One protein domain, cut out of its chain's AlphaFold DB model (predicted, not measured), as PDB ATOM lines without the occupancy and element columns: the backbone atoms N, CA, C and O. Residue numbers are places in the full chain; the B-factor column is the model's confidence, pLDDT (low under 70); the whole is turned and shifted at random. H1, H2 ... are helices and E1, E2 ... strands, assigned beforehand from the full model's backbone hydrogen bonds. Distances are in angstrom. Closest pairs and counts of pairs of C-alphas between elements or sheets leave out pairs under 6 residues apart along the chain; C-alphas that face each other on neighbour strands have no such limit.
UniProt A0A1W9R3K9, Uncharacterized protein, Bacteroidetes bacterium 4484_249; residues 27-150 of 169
ATOM      1  N   THR A  27      55.627 132.034  79.780       72.25
ATOM      2  CA  THR A  27      56.983 132.142  80.307       72.25
ATOM      3  C   THR A  27      57.500 133.547  80.005       72.25
ATOM      4  O   THR A  27      57.392 133.979  78.854       72.25
ATOM      5  N   PRO A  28      58.046 134.286  80.988       83.62
ATOM      6  CA  PRO A  28      58.521 135.637  80.729       83.62
ATOM      7  C   PRO A  28      59.656 135.634  79.694       83.62
ATOM      8  O   PRO A  28      60.618 134.869  79.801       83.62
ATOM      9  N   VAL A  29      59.546 136.512  78.691       90.56
ATOM     10  CA  VAL A  29      60.465 136.594  77.533       90.56
ATOM     11  C   VAL A  29      61.893 137.022  77.893       90.56
ATOM     12  O   VAL A  29      62.798 136.966  77.070       90.56
ATOM     13  N   ASN A  30      62.111 137.470  79.126       93.50
ATOM     14  CA  ASN A  30      63.394 137.939  79.639       93.50
ATOM     15  C   ASN A  30      64.120 136.890  80.502       93.50
ATOM     16  O   ASN A  30      65.033 137.255  81.239       93.50
ATOM     17  N   THR A  31      63.716 135.618  80.435       97.25
ATOM     18  CA  THR A  31      64.310 134.520  81.215       97.25
ATOM     19  C   THR A  31      65.363 133.739  80.430       97.25
ATOM     20  O   THR A  31      65.317 133.686  79.198       97.25
ATOM     21  N   LEU A  32      66.291 133.081  81.134       97.44
ATOM     22  CA  LEU A  32      67.240 132.145  80.523       97.44
ATOM     23  C   LEU A  32      66.507 130.994  79.831       97.44
ATOM     24  O   LEU A  32      66.851 130.643  78.705       97.44
ATOM     25  N   TYR A  33      65.460 130.451  80.461       96.75
ATOM     26  CA  TYR A  33      64.636 129.407  79.854       96.75
ATOM     27  C   TYR A  33      64.076 129.841  78.496       96.75
ATOM     28  O   TYR A  33      64.196 129.107  77.514       96.75
ATOM     29  N   TYR A  34      63.486 131.039  78.410       96.50
ATOM     30  CA  TYR A  34      62.987 131.555  77.137       96.50
ATOM     31  C   TYR A  34      64.123 131.692  76.115       96.50
ATOM     32  O   TYR A  34      63.984 131.228  74.987       96.50
ATOM     33  N   TYR A  35      65.263 132.260  76.520       96.69
ATOM     34  CA  TYR A  35      66.416 132.445  75.641       96.69
ATOM     35  C   TYR A  35      66.962 131.125  75.078       96.69
ATOM     36  O   TYR A  35      67.198 131.041  73.876       96.69
ATOM     37  N   ILE A  36      67.098 130.082  75.901       96.38
ATOM     38  CA  ILE A  36      67.523 128.749  75.445       96.38
ATOM     39  C   ILE A  36      66.521 128.183  74.437       96.38
ATOM     40  O   ILE A  36      66.922 127.702  73.383       96.38
ATOM     41  N   ASN A  37      65.216 128.298  74.703       95.44
ATOM     42  CA  ASN A  37      64.191 127.810  73.775       95.44
ATOM     43  C   ASN A  37      64.176 128.559  72.435       95.44
ATOM     44  O   ASN A  37      63.826 127.964  71.422       95.44
ATOM     45  N   GLN A  38      64.559 129.840  72.409       95.12
ATOM     46  CA  GLN A  38      64.724 130.599  71.161       95.12
ATOM     47  C   GLN A  38      65.967 130.194  70.354       95.12
ATOM     48  O   GLN A  38      66.094 130.613  69.211       95.12
ATOM     49  N   ASN A  39      66.879 129.425  70.946       95.50
ATOM     50  CA  ASN A  39      68.114 128.945  70.327       95.50
ATOM     51  C   ASN A  39      68.182 127.406  70.407       95.50
ATOM     52  O   ASN A  39      69.254 126.833  70.582       95.50
ATOM     53  N   ASN A  40      67.031 126.727  70.373       92.75
ATOM     54  CA  ASN A  40      66.956 125.270  70.523       92.75
ATOM     55  C   ASN A  40      67.414 124.499  69.272       92.75
ATOM     56  O   ASN A  40      67.531 123.276  69.310       92.75
ATOM     57  N   ASP A  41      67.641 125.211  68.172       92.69
ATOM     58  CA  ASP A  41      68.136 124.731  66.889       92.69
ATOM     59  C   ASP A  41      69.668 124.660  66.825       92.69
ATOM     60  O   ASP A  41      70.212 124.037  65.912       92.69
ATOM     61  N   ILE A  42      70.360 125.257  67.800       93.62
ATOM     62  CA  ILE A  42      71.820 125.240  67.903       93.62
ATOM     63  C   ILE A  42      72.308 124.361  69.056       93.62
ATOM     64  O   ILE A  42      71.660 124.220  70.092       93.62
ATOM     65  N   GLU A  43      73.478 123.750  68.867       94.75
ATOM     66  CA  GLU A  43      74.088 122.851  69.851       94.75
ATOM     67  C   GLU A  43      74.494 123.625  71.113       94.75
ATOM     68  O   GLU A  43      75.072 124.713  71.029       94.75
ATOM     69  N   THR A  44      74.235 123.062  72.293       94.88
ATOM     70  CA  THR A  44      74.724 123.627  73.552       94.88
ATOM     71  C   THR A  44      76.119 123.112  73.886       94.88
ATOM     72  O   THR A  44      76.436 121.940  73.698       94.88
ATOM     73  N   SER A  45      76.965 123.994  74.412       95.81
ATOM     74  CA  SER A  45      78.317 123.657  74.857       95.81
ATOM     75  C   SER A  45      78.589 124.229  76.243       95.81
ATOM     76  O   SER A  45      77.988 125.220  76.662       95.81
ATOM     77  N   MET A  46      79.529 123.619  76.959       95.12
ATOM     78  CA  MET A  46      79.946 124.100  78.272       95.12
ATOM     79  C   MET A  46      80.699 125.435  78.164       95.12
ATOM     80  O   MET A  46      81.438 125.684  77.204       95.12
ATOM     81  N   LEU A  47      80.519 126.277  79.180       97.06
ATOM     82  CA  LEU A  47      81.225 127.534  79.400       97.06
ATOM     83  C   LEU A  47      81.830 127.526  80.806       97.06
ATOM     84  O   LEU A  47      81.147 127.213  81.777       97.06
ATOM     85  N   ILE A  48      83.104 127.896  80.923       97.19
ATOM     86  CA  ILE A  48      83.773 128.024  82.221       97.19
ATOM     87  C   ILE A  48      83.585 129.452  82.725       97.19
ATOM     88  O   ILE A  48      83.977 130.409  82.048       97.19
ATOM     89  N   ALA A  49      83.005 129.588  83.914       97.56
ATOM     90  CA  ALA A  49      82.805 130.868  84.570       97.56
ATOM     91  C   ALA A  49      82.819 130.734  86.099       97.56
ATOM     92  O   ALA A  49      82.541 129.670  86.651       97.56
ATOM     93  N   CYS A  50      83.168 131.819  86.784       95.12
ATOM     94  CA  CYS A  50      83.200 131.898  88.241       95.12
ATOM     95  C   CYS A  50      82.836 133.304  88.727       95.12
ATOM     96  O   CYS A  50      82.947 134.278  87.985       95.12
ATOM     97  N   SER A  51      82.403 133.415  89.982       93.19
ATOM     98  CA  SER A  51      82.201 134.695  90.658       93.19
ATOM     99  C   SER A  51      83.332 134.924  91.654       93.19
ATOM    100  O   SER A  51      83.817 133.986  92.290       93.19
ATOM    101  N   SER A  52      83.770 136.168  91.784       89.75
ATOM    102  CA  SER A  52      84.761 136.551  92.784       89.75
ATOM    103  C   SER A  52      84.616 138.026  93.132       89.75
ATOM    104  O   SER A  52      84.151 138.823  92.315       89.75
ATOM    105  N   GLU A  53      85.007 138.377  94.352       87.50
ATOM    106  CA  GLU A  53      85.209 139.761  94.747       87.50
ATOM    107  C   GLU A  53      86.519 140.265  94.153       87.50
ATOM    108  O   GLU A  53      87.582 139.669  94.322       87.50
ATOM    109  N   MET A  54      86.450 141.394  93.466       79.88
ATOM    110  CA  MET A  54      87.608 142.095  92.957       79.88
ATOM    111  C   MET A  54      87.851 143.324  93.824       79.88
ATOM    112  O   MET A  54      86.962 144.157  93.994       79.88
ATOM    113  N   VAL A  55      89.068 143.451  94.352       72.75
ATOM    114  CA  VAL A  55      89.501 144.683  95.017       72.75
ATOM    115  C   VAL A  55      89.565 145.785  93.964       72.75
ATOM    116  O   VAL A  55      90.353 145.709  93.020       72.75
ATOM    117  N   THR A  56      88.725 146.803  94.110       68.88
ATOM    118  CA  THR A  56      88.853 148.071  93.380       68.88
ATOM    119  C   THR A  56      89.486 149.122  94.297       68.88
ATOM    120  O   THR A  56      89.897 148.807  95.411       68.88
ATOM    121  N   ASN A  57      89.597 150.375  93.843       57.19
ATOM    122  CA  ASN A  57      90.355 151.427  94.535       57.19
ATOM    123  C   ASN A  57      89.996 151.604  96.027       57.19
ATOM    124  O   ASN A  57      90.867 152.015  96.791       57.19
ATOM    125  N   THR A  58      88.760 151.299  96.449       54.62
ATOM    126  CA  THR A  58      88.342 151.382  97.865       54.62
ATOM    127  C   THR A  58      87.320 150.327  98.315       54.62
ATOM    128  O   THR A  58      87.026 150.273  99.505       54.62
ATOM    129  N   GLU A  59      86.768 149.501  97.417       65.19
ATOM    130  CA  GLU A  59      85.686 148.553  97.737       65.19
ATOM    131  C   GLU A  59      85.851 147.220  96.993       65.19
ATOM    132  O   GLU A  59      86.427 147.164  95.900       65.19
ATOM    133  N   PHE A  60      85.333 146.142  97.588       70.12
ATOM    134  CA  PHE A  60      85.186 144.856  96.913       70.12
ATOM    135  C   PHE A  60      83.965 144.911  95.992       70.12
ATOM    136  O   PHE A  60      82.841 145.121  96.441       70.12
ATOM    137  N   GLU A  61      84.188 144.715  94.697       85.56
ATOM    138  CA  GLU A  61      83.129 144.617  93.696       85.56
ATOM    139  C   GLU A  61      82.984 143.161  93.264       85.56
ATOM    140  O   GLU A  61      83.968 142.514  92.903       85.56
ATOM    141  N   ILE A  62      81.762 142.632  93.246       90.31
ATOM    142  CA  ILE A  62      81.532 141.298  92.693       90.31
ATOM    143  C   ILE A  62      81.719 141.337  91.188       90.31
ATOM    144  O   ILE A  62      81.304 142.261  90.500       90.31
ATOM    145  N   SER A  63      82.372 140.321  90.652       92.81
ATOM    146  CA  SER A  63      82.524 140.139  89.219       92.81
ATOM    147  C   SER A  63      82.288 138.691  88.855       92.81
ATOM    148  O   SER A  63      82.723 137.784  89.564       92.81
ATOM    149  N   VAL A  64      81.622 138.479  87.723       95.19
ATOM    150  CA  VAL A  64      81.493 137.152  87.119       95.19
ATOM    151  C   VAL A  64      82.474 137.060  85.965       95.19
ATOM    152  O   VAL A  64      82.292 137.707  84.935       95.19
ATOM    153  N   PHE A  65      83.532 136.285  86.157       96.12
ATOM    154  CA  PHE A  65      84.572 136.024  85.171       96.12
ATOM    155  C   PHE A  65      84.191 134.821  84.318       96.12
ATOM    156  O   PHE A  65      83.590 133.870  84.811       96.12
ATOM    157  N   PHE A  66      84.564 134.842  83.045       97.75
ATOM    158  CA  PHE A  66      84.335 133.727  82.139       97.75
ATOM    159  C   PHE A  66      85.389 133.648  81.037       97.75
ATOM    160  O   PHE A  66      86.003 134.655  80.669       97.75
ATOM    161  N   TYR A  67      85.574 132.436  80.511       97.25
ATOM    162  CA  TYR A  67      86.507 132.130  79.429       97.25
ATOM    163  C   TYR A  67      85.765 131.989  78.089       97.25
ATOM    164  O   TYR A  67      85.144 130.948  77.836       97.25
ATOM    165  N   PRO A  68      85.766 133.026  77.231       96.62
ATOM    166  CA  PRO A  68      85.262 132.898  75.871       96.62
ATOM    167  C   PRO A  68      86.247 132.120  74.992       96.62
ATOM    168  O   PRO A  68      87.452 132.357  75.045       96.62
ATOM    169  N   VAL A  69      85.736 131.224  74.145       95.94
ATOM    170  CA  VAL A  69      86.533 130.663  73.044       95.94
ATOM    171  C   VAL A  69      86.736 131.701  71.934       95.94
ATOM    172  O   VAL A  69      86.095 132.757  71.915       95.94
ATOM    173  N   GLU A  70      87.641 131.413  71.001       93.69
ATOM    174  CA  GLU A  70      87.868 132.266  69.835       93.69
ATOM    175  C   GLU A  70      86.575 132.454  69.021       93.69
ATOM    176  O   GLU A  70      85.759 131.543  68.891       93.69
ATOM    177  N   GLY A  71      86.349 133.670  68.516       94.56
ATOM    178  CA  GLY A  71      85.139 134.006  67.758       94.56
ATOM    179  C   GLY A  71      83.859 134.144  68.592       94.56
ATOM    180  O   GLY A  71      82.799 134.383  68.016       94.56
ATOM    181  N   ALA A  72      83.926 134.029  69.924       96.81
ATOM    182  CA  ALA A  72      82.760 134.202  70.782       96.81
ATOM    183  C   ALA A  72      82.162 135.615  70.699       96.81
ATOM    184  O   ALA A  72      82.874 136.618  70.773       96.81
ATOM    185  N   SER A  73      80.836 135.690  70.635       95.31
ATOM    186  CA  SER A  73      80.053 136.924  70.574       95.31
ATOM    187  C   SER A  73      78.750 136.808  71.370       95.31
ATOM    188  O   SER A  73      78.431 135.756  71.917       95.31
ATOM    189  N   GLU A  74      77.965 137.890  71.423       95.75
ATOM    190  CA  GLU A  74      76.659 137.919  72.107       95.75
ATOM    191  C   GLU A  74      76.729 137.492  73.586       95.75
ATOM    192  O   GLU A  74      75.905 136.711  74.061       95.75
ATOM    193  N   TYR A  75      77.711 138.011  74.332       97.06
ATOM    194  CA  TYR A  75      77.819 137.752  75.768       97.06
ATOM    195  C   TYR A  75      76.565 138.243  76.497       97.06
ATOM    196  O   TYR A  75      76.210 139.420  76.409       97.06
ATOM    197  N   LYS A  76      75.913 137.358  77.249       97.38
ATOM    198  CA  LYS A  76      74.762 137.697  78.093       97.38
ATOM    199  C   LYS A  76      74.968 137.163  79.497       97.38
ATOM    200  O   LYS A  76      75.469 136.053  79.674       97.38
ATOM    201  N   TYR A  77      74.515 137.940  80.470       97.44
ATOM    202  CA  TYR A  77      74.446 137.549  81.868       97.44
ATOM    203  C   TYR A  77      72.982 137.457  82.296       97.44
ATOM    204  O   TYR A  77      72.193 138.379  82.062       97.44
ATOM    205  N   PHE A  78      72.622 136.331  82.897       97.69
ATOM    206  CA  PHE A  78      71.323 136.085  83.501       97.69
ATOM    207  C   PHE A  78      71.508 135.904  84.995       97.69
ATOM    208  O   PHE A  78      72.478 135.291  85.427       97.69
ATOM    209  N   GLU A  79      70.570 136.404  85.785       96.62
ATOM    210  CA  GLU A  79      70.692 136.359  87.235       96.62
ATOM    211  C   GLU A  79      69.341 136.183  87.919       96.62
ATOM    212  O   GLU A  79      68.321 136.717  87.471       96.62
ATOM    213  N   SER A  80      69.356 135.456  89.033       97.25
ATOM    214  CA  SER A  80      68.210 135.295  89.912       97.25
ATOM    215  C   SER A  80      67.975 136.510  90.807       97.25
ATOM    216  O   SER A  80      68.880 137.277  91.125       97.25
ATOM    217  N   GLY A  81      66.738 136.683  91.275       94.69
ATOM    218  CA  GLY A  81      66.430 137.730  92.258       94.69
ATOM    219  C   GLY A  81      67.018 137.477  93.652       94.69
ATOM    220  O   GLY A  81      67.089 138.406  94.447       94.69
ATOM    221  N   THR A  82      67.397 136.230  93.957       95.06
ATOM    222  CA  THR A  82      67.898 135.781  95.265       95.06
ATOM    223  C   THR A  82      68.638 134.442  95.138       95.06
ATOM    224  O   THR A  82      68.428 133.699  94.175       95.06
ATOM    225  N   SER A  83      69.476 134.088  96.115       95.81
ATOM    226  CA  SER A  83      70.122 132.774  96.209       95.81
ATOM    227  C   SER A  83      69.201 131.644  96.688       95.81
ATOM    228  O   SER A  83      69.577 130.478  96.567       95.81
ATOM    229  N   ASN A  84      68.030 131.954  97.259       96.19
ATOM    230  CA  ASN A  84      67.095 130.961  97.804       96.19
ATOM    231  C   ASN A  84      66.131 130.414  96.737       96.19
ATOM    232  O   ASN A  84      64.914 130.556  96.843       96.19
ATOM    233  N   ILE A  85      66.697 129.830  95.684       96.62
ATOM    234  CA  ILE A  85      65.968 129.239  94.559       96.62
ATOM    235  C   ILE A  85      66.556 127.865  94.224       96.62
ATOM    236  O   ILE A  85      67.657 127.540  94.671       96.62
ATOM    237  N   ASN A  86      65.857 127.075  93.407       97.69
ATOM    238  CA  ASN A  86      66.486 125.930  92.751       97.69
ATOM    239  C   ASN A  86      67.441 126.457  91.659       97.69
ATOM    240  O   ASN A  86      66.952 127.095  90.724       97.69
ATOM    241  N   PRO A  87      68.764 126.217  91.740       97.25
ATOM    242  CA  PRO A  87      69.707 126.734  90.754       97.25
ATOM    243  C   PRO A  87      69.459 126.197  89.335       97.25
ATOM    244  O   PRO A  87      69.800 126.884  88.376       97.25
ATOM    245  N   ASP A  88      68.805 125.045  89.189       96.94
ATOM    246  CA  ASP A  88      68.505 124.447  87.883       96.94
ATOM    247  C   ASP A  88      67.186 124.960  87.265       96.94
ATOM    248  O   ASP A  88      66.826 124.594  86.147       96.94
ATOM    249  N   ASP A  89      66.440 125.822  87.968       96.75
ATOM    250  CA  ASP A  89      65.205 126.421  87.452       96.75
ATOM    251  C   ASP A  89      65.499 127.677  86.616       96.75
ATOM    252  O   ASP A  89      65.470 128.814  87.097       96.75
ATOM    253  N   TYR A  90      65.765 127.473  85.323       97.06
ATOM    254  CA  TYR A  90      66.136 128.537  84.379       97.06
ATOM    255  C   TYR A  90      65.050 129.597  84.130       97.06
ATOM    256  O   TYR A  90      65.334 130.628  83.514       97.06
ATOM    257  N   ILE A  91      63.819 129.398  84.612       97.06
ATOM    258  CA  ILE A  91      62.776 130.434  84.569       97.06
ATOM    259  C   ILE A  91      63.086 131.551  85.577       97.06
ATOM    260  O   ILE A  91      62.683 132.694  85.371       97.06
ATOM    261  N   GLN A  92      63.843 131.265  86.639       97.25
ATOM    262  CA  GLN A  92      64.141 132.236  87.698       97.25
ATOM    263  C   GLN A  92      65.339 133.143  87.399       97.25
ATOM    264  O   GLN A  92      65.678 133.990  88.223       97.25
ATOM    265  N   TYR A  93      65.965 132.995  86.231       97.81
ATOM    266  CA  TYR A  93      67.133 133.766  85.814       97.81
ATOM    267  C   TYR A  93      66.743 134.796  84.766       97.81
ATOM    268  O   TYR A  93      66.386 134.439  83.645       97.81
ATOM    269  N   PHE A  94      66.851 136.076  85.106       97.12
ATOM    270  CA  PHE A  94      66.458 137.179  84.237       97.12
ATOM    271  C   PHE A  94      67.674 137.834  83.585       97.12
ATOM    272  O   PHE A  94      68.687 138.077  84.244       97.12
ATOM    273  N   VAL A  95      67.569 138.149  82.295       96.75
ATOM    274  CA  VAL A  95      68.649 138.793  81.538       96.75
ATOM    275  C   VAL A  95      68.968 140.187  82.085       96.75
ATOM    276  O   VAL A  95      68.077 141.006  82.332       96.75
ATOM    277  N   LYS A  96      70.258 140.488  82.227       94.56
ATOM    278  CA  LYS A  96      70.769 141.816  82.575       94.56
ATOM    279  C   LYS A  96      71.207 142.542  81.304       94.56
ATOM    280  O   LYS A  96      72.370 142.529  80.926       94.56
ATOM    281  N   ASN A  97      70.248 143.161  80.614       85.06
ATOM    282  CA  ASN A  97      70.465 143.733  79.274       85.06
ATOM    283  C   ASN A  97      71.501 144.869  79.206       85.06
ATOM    284  O   ASN A  97      72.114 145.056  78.164       85.06
ATOM    285  N   ASN A  98      71.703 145.615  80.294       84.31
ATOM    286  CA  ASN A  98      72.576 146.797  80.306       84.31
ATOM    287  C   ASN A  98      73.984 146.493  80.837       84.31
ATOM    288  O   ASN A  98      74.657 147.382  81.349       84.31
ATOM    289  N   TRP A  99      74.375 145.221  80.840       88.81
ATOM    290  CA  TRP A  99      75.612 144.769  81.458       88.81
ATOM    291  C   TRP A  99      76.613 144.431  80.375       88.81
ATOM    292  O   TRP A  99      76.454 143.457  79.643       88.81
ATOM    293  N   GLU A 100      77.639 145.263  80.274       91.94
ATOM    294  CA  GLU A 100      78.724 145.059  79.329       91.94
ATOM    295  C   GLU A 100      79.857 144.267  79.970       91.94
ATOM    296  O   GLU A 100      80.092 144.311  81.180       91.94
ATOM    297  N   THR A 101      80.575 143.529  79.130       94.44
ATOM    298  CA  THR A 101      81.723 142.748  79.580       94.44
ATOM    299  C   THR A 101      83.008 143.516  79.365       94.44
ATOM    300  O   THR A 101      83.222 144.094  78.298       94.44
ATOM    301  N   LEU A 102      83.905 143.443  80.341       94.75
ATOM    302  CA  LEU A 102      85.240 144.017  80.250       94.75
ATOM    303  C   LEU A 102      86.272 142.908  80.014       94.75
ATOM    304  O   LEU A 102      86.200 141.870  80.679       94.75
ATOM    305  N   PRO A 103      87.233 143.094  79.091       95.12
ATOM    306  CA  PRO A 103      88.352 142.175  78.955       95.12
ATOM    307  C   PRO A 103      89.278 142.296  80.171       95.12
ATOM    308  O   PRO A 103      89.524 143.390  80.677       95.12
ATOM    309  N   VAL A 104      89.824 141.171  80.617       92.62
ATOM    310  CA  VAL A 104      90.867 141.097  81.648       92.62
ATOM    311  C   VAL A 104      91.959 140.135  81.189       92.62
ATOM    312  O   VAL A 104      91.757 139.369  80.247       92.62
ATOM    313  N   PHE A 105      93.141 140.205  81.806       89.94
ATOM    314  CA  PHE A 105      94.307 139.401  81.408       89.94
ATOM    315  C   PHE A 105      94.559 139.454  79.892       89.94
ATOM    316  O   PHE A 105      94.531 138.435  79.214       89.94
ATOM    317  N   ASN A 106      94.729 140.658  79.334       89.44
ATOM    318  CA  ASN A 106      94.930 140.882  77.892       89.44
ATOM    319  C   ASN A 106      93.820 140.315  76.980       89.44
ATOM    320  O   ASN A 106      94.043 140.120  75.790       89.44
ATOM    321  N   GLY A 107      92.623 140.069  77.522       88.38
ATOM    322  CA  GLY A 107      91.468 139.576  76.773       88.38
ATOM    323  C   GLY A 107      91.284 138.058  76.791       88.38
ATOM    324  O   GLY A 107      90.291 137.595  76.236       88.38
ATOM    325  N   TYR A 108      92.164 137.296  77.454       91.25
ATOM    326  CA  TYR A 108      91.987 135.846  77.631       91.25
ATOM    327  C   TYR A 108      90.759 135.495  78.475       91.25
ATOM    328  O   TYR A 108      90.127 134.463  78.270       91.25
ATOM    329  N   LEU A 109      90.414 136.357  79.431       95.19
ATOM    330  CA  LEU A 109      89.178 136.264  80.194       95.19
ATOM    331  C   LEU A 109      88.370 137.541  80.000       95.19
ATOM    332  O   LEU A 109      88.892 138.616  79.689       95.19
ATOM    333  N   ARG A 110      87.071 137.426  80.236       96.44
ATOM    334  CA  ARG A 110      86.165 138.567  80.320       96.44
ATOM    335  C   ARG A 110      85.443 138.525  81.652       96.44
ATOM    336  O   ARG A 110      85.332 137.467  82.267       96.44
ATOM    337  N   ARG A 111      84.947 139.674  82.097       95.44
ATOM    338  CA  ARG A 111      84.108 139.755  83.292       95.44
ATOM    339  C   ARG A 111      82.862 140.590  83.061       95.44
ATOM    340  O   ARG A 111      82.915 141.552  82.298       95.44
ATOM    341  N   PHE A 112      81.787 140.247  83.761       95.31
ATOM    342  CA  PHE A 112      80.659 141.130  84.038       95.31
ATOM    343  C   PHE A 112      80.880 141.784  85.412       95.31
ATOM    344  O   PHE A 112      80.803 141.077  86.422       95.31
ATOM    345  N   PRO A 113      81.193 143.092  85.463       92.44
ATOM    346  CA  PRO A 113      81.189 143.870  86.700       92.44
ATOM    347  C   PRO A 113      79.801 143.834  87.345       92.44
ATOM    348  O   PRO A 113      78.813 144.073  86.652       92.44
ATOM    349  N   HIS A 114      79.725 143.567  88.647       88.44
ATOM    350  CA  HIS A 114      78.481 143.525  89.420       88.44
ATOM    351  C   HIS A 114      78.504 144.537  90.574       88.44
ATOM    352  O   HIS A 114      78.631 144.162  91.744       88.44
ATOM    353  N   PRO A 115      78.435 145.847  90.268       79.50
ATOM    354  CA  PRO A 115      78.483 146.869  91.298       79.50
ATOM    355  C   PRO A 115      77.184 146.898  92.113       79.50
ATOM    356  O   PRO A 115      76.080 146.879  91.566       79.50
ATOM    357  N   GLY A 116      77.324 147.017  93.434       78.81
ATOM    358  CA  GLY A 116      76.208 147.317  94.335       78.81
ATOM    359  C   GLY A 116      75.306 146.137  94.705       78.81
ATOM    360  O   GLY A 116      74.216 146.361  95.233       78.81
ATOM    361  N   ILE A 117      75.723 144.893  94.458       84.44
ATOM    362  CA  ILE A 117      75.026 143.721  95.001       84.44
ATOM    363  C   ILE A 117      75.240 143.597  96.503       84.44
ATOM    364  O   ILE A 117      76.366 143.569  96.994       84.44
ATOM    365  N   THR A 118      74.139 143.496  97.237       87.31
ATOM    366  CA  THR A 118      74.145 143.393  98.702       87.31
ATOM    367  C   THR A 118      73.673 142.031  99.202       87.31
ATOM    368  O   THR A 118      73.880 141.707 100.366       87.31
ATOM    369  N   ASP A 119      73.072 141.221  98.331       92.50
ATOM    370  CA  ASP A 119      72.547 139.888  98.609       92.50
ATOM    371  C   ASP A 119      73.200 138.826  97.715       92.50
ATOM    372  O   ASP A 119      73.633 139.103  96.603       92.50
ATOM    373  N   GLU A 120      73.302 137.587  98.183       95.12
ATOM    374  CA  GLU A 120      73.803 136.503  97.335       95.12
ATOM    375  C   GLU A 120      72.777 136.118  96.272       95.12
ATOM    376  O   GLU A 120      71.578 136.013  96.548       95.12
ATOM    377  N   ARG A 121      73.252 135.857  95.054       95.75
ATOM    378  CA  ARG A 121      72.420 135.506  93.899       95.75
ATOM    379  C   ARG A 121      73.060 134.407  93.080       95.75
ATOM    380  O   ARG A 121      74.245 134.120  93.231       95.75
ATOM    381  N   TRP A 122      72.265 133.801  92.212       97.69
ATOM    382  CA  TRP A 122      72.765 132.910  91.180       97.69
ATOM    383  C   TRP A 122      72.886 133.666  89.863       97.69
ATOM    384  O   TRP A 122      72.002 134.439  89.501       97.69
ATOM    385  N   GLY A 123      73.972 133.418  89.147       97.00
ATOM    386  CA  GLY A 123      74.280 133.998  87.855       97.00
ATOM    387  C   GLY A 123      74.644 132.919  86.842       97.00
ATOM    388  O   GLY A 123      75.259 131.914  87.194       97.00
ATOM    389  N   ILE A 124      74.269 133.130  85.586       98.38
ATOM    390  CA  ILE A 124      74.615 132.270  84.453       98.38
ATOM    391  C   ILE A 124      75.077 133.163  83.306       98.38
ATOM    392  O   ILE A 124      74.407 134.126  82.929       98.38
ATOM    393  N   VAL A 125      76.233 132.835  82.742       98.38
ATOM    394  CA  VAL A 125      76.783 133.488  81.558       98.38
ATOM    395  C   VAL A 125      76.500 132.631  80.334       98.38
ATOM    396  O   VAL A 125      76.601 131.405  80.378       98.38
ATOM    397  N   THR A 126      76.184 133.298  79.226       98.12
ATOM    398  CA  THR A 126      76.097 132.661  77.911       98.12
ATOM    399  C   THR A 126      76.846 133.461  76.854       98.12
ATOM    400  O   THR A 126      76.998 134.679  76.988       98.12
ATOM    401  N   TYR A 127      77.276 132.786  75.792       97.75
ATOM    402  CA  TYR A 127      77.718 133.411  74.543       97.75
ATOM    403  C   TYR A 127      77.483 132.474  73.362       97.75
ATOM    404  O   TYR A 127      77.162 131.300  73.551       97.75
ATOM    405  N   LYS A 128      77.660 132.978  72.142       97.75
ATOM    406  CA  LYS A 128      77.620 132.166  70.921       97.75
ATOM    407  C   LYS A 128      78.972 132.126  70.227       97.75
ATOM    408  O   LYS A 128      79.677 133.129  70.216       97.75
ATOM    409  N   SER A 129      79.295 130.992  69.618       97.19
ATOM    410  CA  SER A 129      80.445 130.811  68.717       97.19
ATOM    411  C   SER A 129      80.193 129.605  67.827       97.19
ATOM    412  O   SER A 129      79.620 128.626  68.292       97.19
ATOM    413  N   GLU A 130      80.604 129.671  66.559       94.44
ATOM    414  CA  GLU A 130      80.560 128.529  65.624       94.44
ATOM    415  C   GLU A 130      79.199 127.800  65.556       94.44
ATOM    416  O   GLU A 130      79.133 126.583  65.417       94.44
ATOM    417  N   GLY A 131      78.088 128.539  65.677       93.75
ATOM    418  CA  GLY A 131      76.744 127.947  65.673       93.75
ATOM    419  C   GLY A 131      76.397 127.155  66.938       93.75
ATOM    420  O   GLY A 131      75.495 126.327  66.892       93.75
ATOM    421  N   LYS A 132      77.093 127.401  68.053       97.44
ATOM    422  CA  LYS A 132      76.820 126.823  69.372       97.44
ATOM    423  C   LYS A 132      76.399 127.887  70.374       97.44
ATOM    424  O   LYS A 132      76.883 129.020  70.331       97.44
ATOM    425  N   LEU A 133      75.539 127.499  71.311       98.19
ATOM    426  CA  LEU A 133      75.210 128.274  72.502       98.19
ATOM    427  C   LEU A 133      76.021 127.748  73.687       98.19
ATOM    428  O   LEU A 133      75.785 126.651  74.186       98.19
ATOM    429  N   HIS A 134      76.969 128.545  74.162       98.31
ATOM    430  CA  HIS A 134      77.759 128.216  75.339       98.31
ATOM    431  C   HIS A 134      77.047 128.702  76.599       98.31
ATOM    432  O   HIS A 134      76.633 129.860  76.656       98.31
ATOM    433  N   ILE A 135      76.904 127.830  77.598       98.38
ATOM    434  CA  ILE A 135      76.205 128.099  78.864       98.38
ATOM    435  C   ILE A 135      77.051 127.531  80.007       98.38
ATOM    436  O   ILE A 135      77.579 126.424  79.886       98.38
ATOM    437  N   CYS A 136      77.228 128.285  81.094       98.31
ATOM    438  CA  CYS A 136      77.887 127.753  82.291       98.31
ATOM    439  C   CYS A 136      76.886 127.135  83.253       98.31
ATOM    440  O   CYS A 136      75.693 127.441  83.224       98.31
ATOM    441  N   ASP A 137      77.414 126.350  84.184       98.12
ATOM    442  CA  ASP A 137      76.670 125.973  85.376       98.12
ATOM    443  C   ASP A 137      76.276 127.221  86.194       98.12
ATOM    444  O   ASP A 137      76.956 128.252  86.119       98.12
ATOM    445  N   PRO A 138      75.200 127.155  86.996       98.00
ATOM    446  CA  PRO A 138      74.834 128.220  87.921       98.00
ATOM    447  C   PRO A 138      75.969 128.612  88.873       98.00
ATOM    448  O   PRO A 138      76.519 127.787  89.603       98.00
ATOM    449  N   ILE A 139      76.272 129.907  88.933       96.25
ATOM    450  CA  ILE A 139      77.323 130.474  89.781       96.25
ATOM    451  C   ILE A 139      76.674 131.265  90.907       96.25
ATOM    452  O   ILE A 139      75.975 132.240  90.653       96.25
ATOM    453  N   ARG A 140      76.940 130.904  92.162       95.75
ATOM    454  CA  ARG A 140      76.492 131.704  93.308       95.75
ATOM    455  C   ARG A 140      77.485 132.823  93.597       95.75
ATOM    456  O   ARG A 140      78.679 132.555  93.714       95.75
ATOM    457  N   THR A 141      77.025 134.059  93.758       92.00
ATOM    458  CA  THR A 141      77.836 135.122  94.361       92.00
ATOM    459  C   THR A 141      77.907 134.824  95.860       92.00
ATOM    460  O   THR A 141      76.879 134.762  96.530       92.00
ATOM    461  N   LYS A 142      79.098 134.479  96.364       91.50
ATOM    462  CA  LYS A 142      79.297 133.978  97.740       91.50
ATOM    463  C   LYS A 142      79.897 135.019  98.683       91.50
ATOM    464  O   LYS A 142      80.596 134.676  99.630       91.50
ATOM    465  N   GLN A 143      79.630 136.293  98.431       90.12
ATOM    466  CA  GLN A 143      80.256 137.399  99.154       90.12
ATOM    467  C   GLN A 143      79.830 137.522 100.621       90.12
ATOM    468  O   GLN A 143      80.424 138.277 101.377       90.12
ATOM    469  N   ILE A 144      78.797 136.782 101.038       91.00
ATOM    470  CA  ILE A 144      78.324 136.769 102.428       91.00
ATOM    471  C   ILE A 144      78.712 135.454 103.107       91.00
ATOM    472  O   ILE A 144      79.223 135.446 104.221       91.00
ATOM    473  N   SER A 145      78.465 134.327 102.442       91.88
ATOM    474  CA  SER A 145      78.682 132.981 102.979       91.88
ATOM    475  C   SER A 145      80.135 132.515 102.913       91.88
ATOM    476  O   SER A 145      80.527 131.646 103.688       91.88
ATOM    477  N   SER A 146      80.929 133.063 101.992       89.50
ATOM    478  CA  SER A 146      82.340 132.725 101.801       89.50
ATOM    479  C   SER A 146      83.104 133.930 101.233       89.50
ATOM    480  O   SER A 146      83.596 133.851 100.102       89.50
ATOM    481  N   PRO A 147      83.181 135.044 101.984       86.44
ATOM    482  CA  PRO A 147      83.865 136.246 101.531       86.44
ATOM    483  C   PRO A 147      85.358 135.993 101.313       86.44
ATOM    484  O   PRO A 147      85.972 135.121 101.935       86.44
ATOM    485  N   THR A 148      85.952 136.803 100.451       82.69
ATOM    486  CA  THR A 148      87.392 136.867 100.236       82.69
ATOM    487  C   THR A 148      88.039 137.468 101.473       82.69
ATOM    488  O   THR A 148      87.804 138.622 101.825       82.69
ATOM    489  N   ILE A 149      88.872 136.679 102.146       82.38
ATOM    490  CA  ILE A 149      89.604 137.128 103.329       82.38
ATOM    491  C   ILE A 149      90.984 137.604 102.881       82.38
ATOM    492  O   ILE A 149      91.781 136.825 102.360       82.38
ATOM    493  N   TYR A 150      91.270 138.884 103.107       80.75
ATOM    494  CA  TYR A 150      92.616 139.432 102.981       80.75
ATOM    495  C   TYR A 150      93.293 139.419 104.355       80.75
ATOM    496  O   TYR A 150      92.907 140.187 105.231       80.75
TER     497      TYR A 150
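What this domain is: This is residues 27 to 150 of the 169 residues of an uncharacterized protein of Bacteroidetes bacterium 4484_249 (UniProt A0A1W9R3K9). Two strongly twisted sheets are partly face to face as a sandwich with crossed strands; the larger, of five strands, is curled like part of a barrel and wraps round the short helix H1. The hairpin of E2 and E3 in the four-stranded sheet reaches toward the opposite end of the longest axis from E1. The printed part has 124 residues with one named helix and nine named strands, in the order H1 E1 E2 E3 E4 E5 E6 E7 E8 E9. It is mostly strand, with under half of the residues, 56, in named elements; the larger sheet, E1 E9 E8 E4 E5, is mixed and the other, E2 E3 E7 E6, antiparallel. The whole is compact, with a radius of gyration of the C-alphas of 14.3 A and spans of 46 by 35 by 22 A.

Where its parts are: In the larger sheet, E8 is residues 122 to 129, 23.8 A long from C-alpha 122 at (72.765, 132.910, 91.180), and E4 is residues 73 to 80, 22.7 A. E9 is residues 132 to 135, ending at C-alpha 135 at (76.205, 128.099, 78.864); E1 is residues 43 to 46 and E5 residues 93 to 95. In the other sheet, E2 is residues 49 to 55, 18.6 A, E3 residues 60 to 66, 18.5 A, E7 residues 109 to 114, 15.9 A, and E6 residues 102 to 104. H1, residues 32 to 37, begins at C-alpha 32 at (67.240, 132.145, 80.523).

How they stand to each other: E8 and E4 are antiparallel at 164 degrees, with N 78 and O 124 2.8 A apart. E8 and E9 form an antiparallel hairpin, N 134 to O 127 2.8 A. The edge strand E1 is parallel to E9, N 133 to O 43 2.8 A; the other edge strand, E5, forms a hairpin with E4, N 94 to O 79 2.9 A. This sheet curls round H1, whose closest C-alphas with E5 are those of Leu 32 and Tyr 93, 5.5 A apart. In H1 every O i to N i+4 pair is within hydrogen-bond range. The two sheets' strands stand at 49 degrees; the closest C-alphas of E4 and E7 are those of Tyr 77 and Phe 112, 7.5 A. E1 runs on into E2 across a break of 2 residues, at 44 degrees. E2 and E3 form a hairpin, N 52 to O 63 2.9 A; E3 and E7 are antiparallel, N 112 to O 64 2.8 A; E6 and E7 form a hairpin, N 102 to O 111 2.9 A.

The domain as a whole: The C-alphas farthest apart, those of Asp 41 and Tyr 150, are 46.0 A apart. The printed part has no cut. The link from E4 to E5, residues 81 to 92, is long; residues 136 to 150 hold no named element. Mean pLDDT of the printed part is 92.2, with residues 56 to 59 under 70.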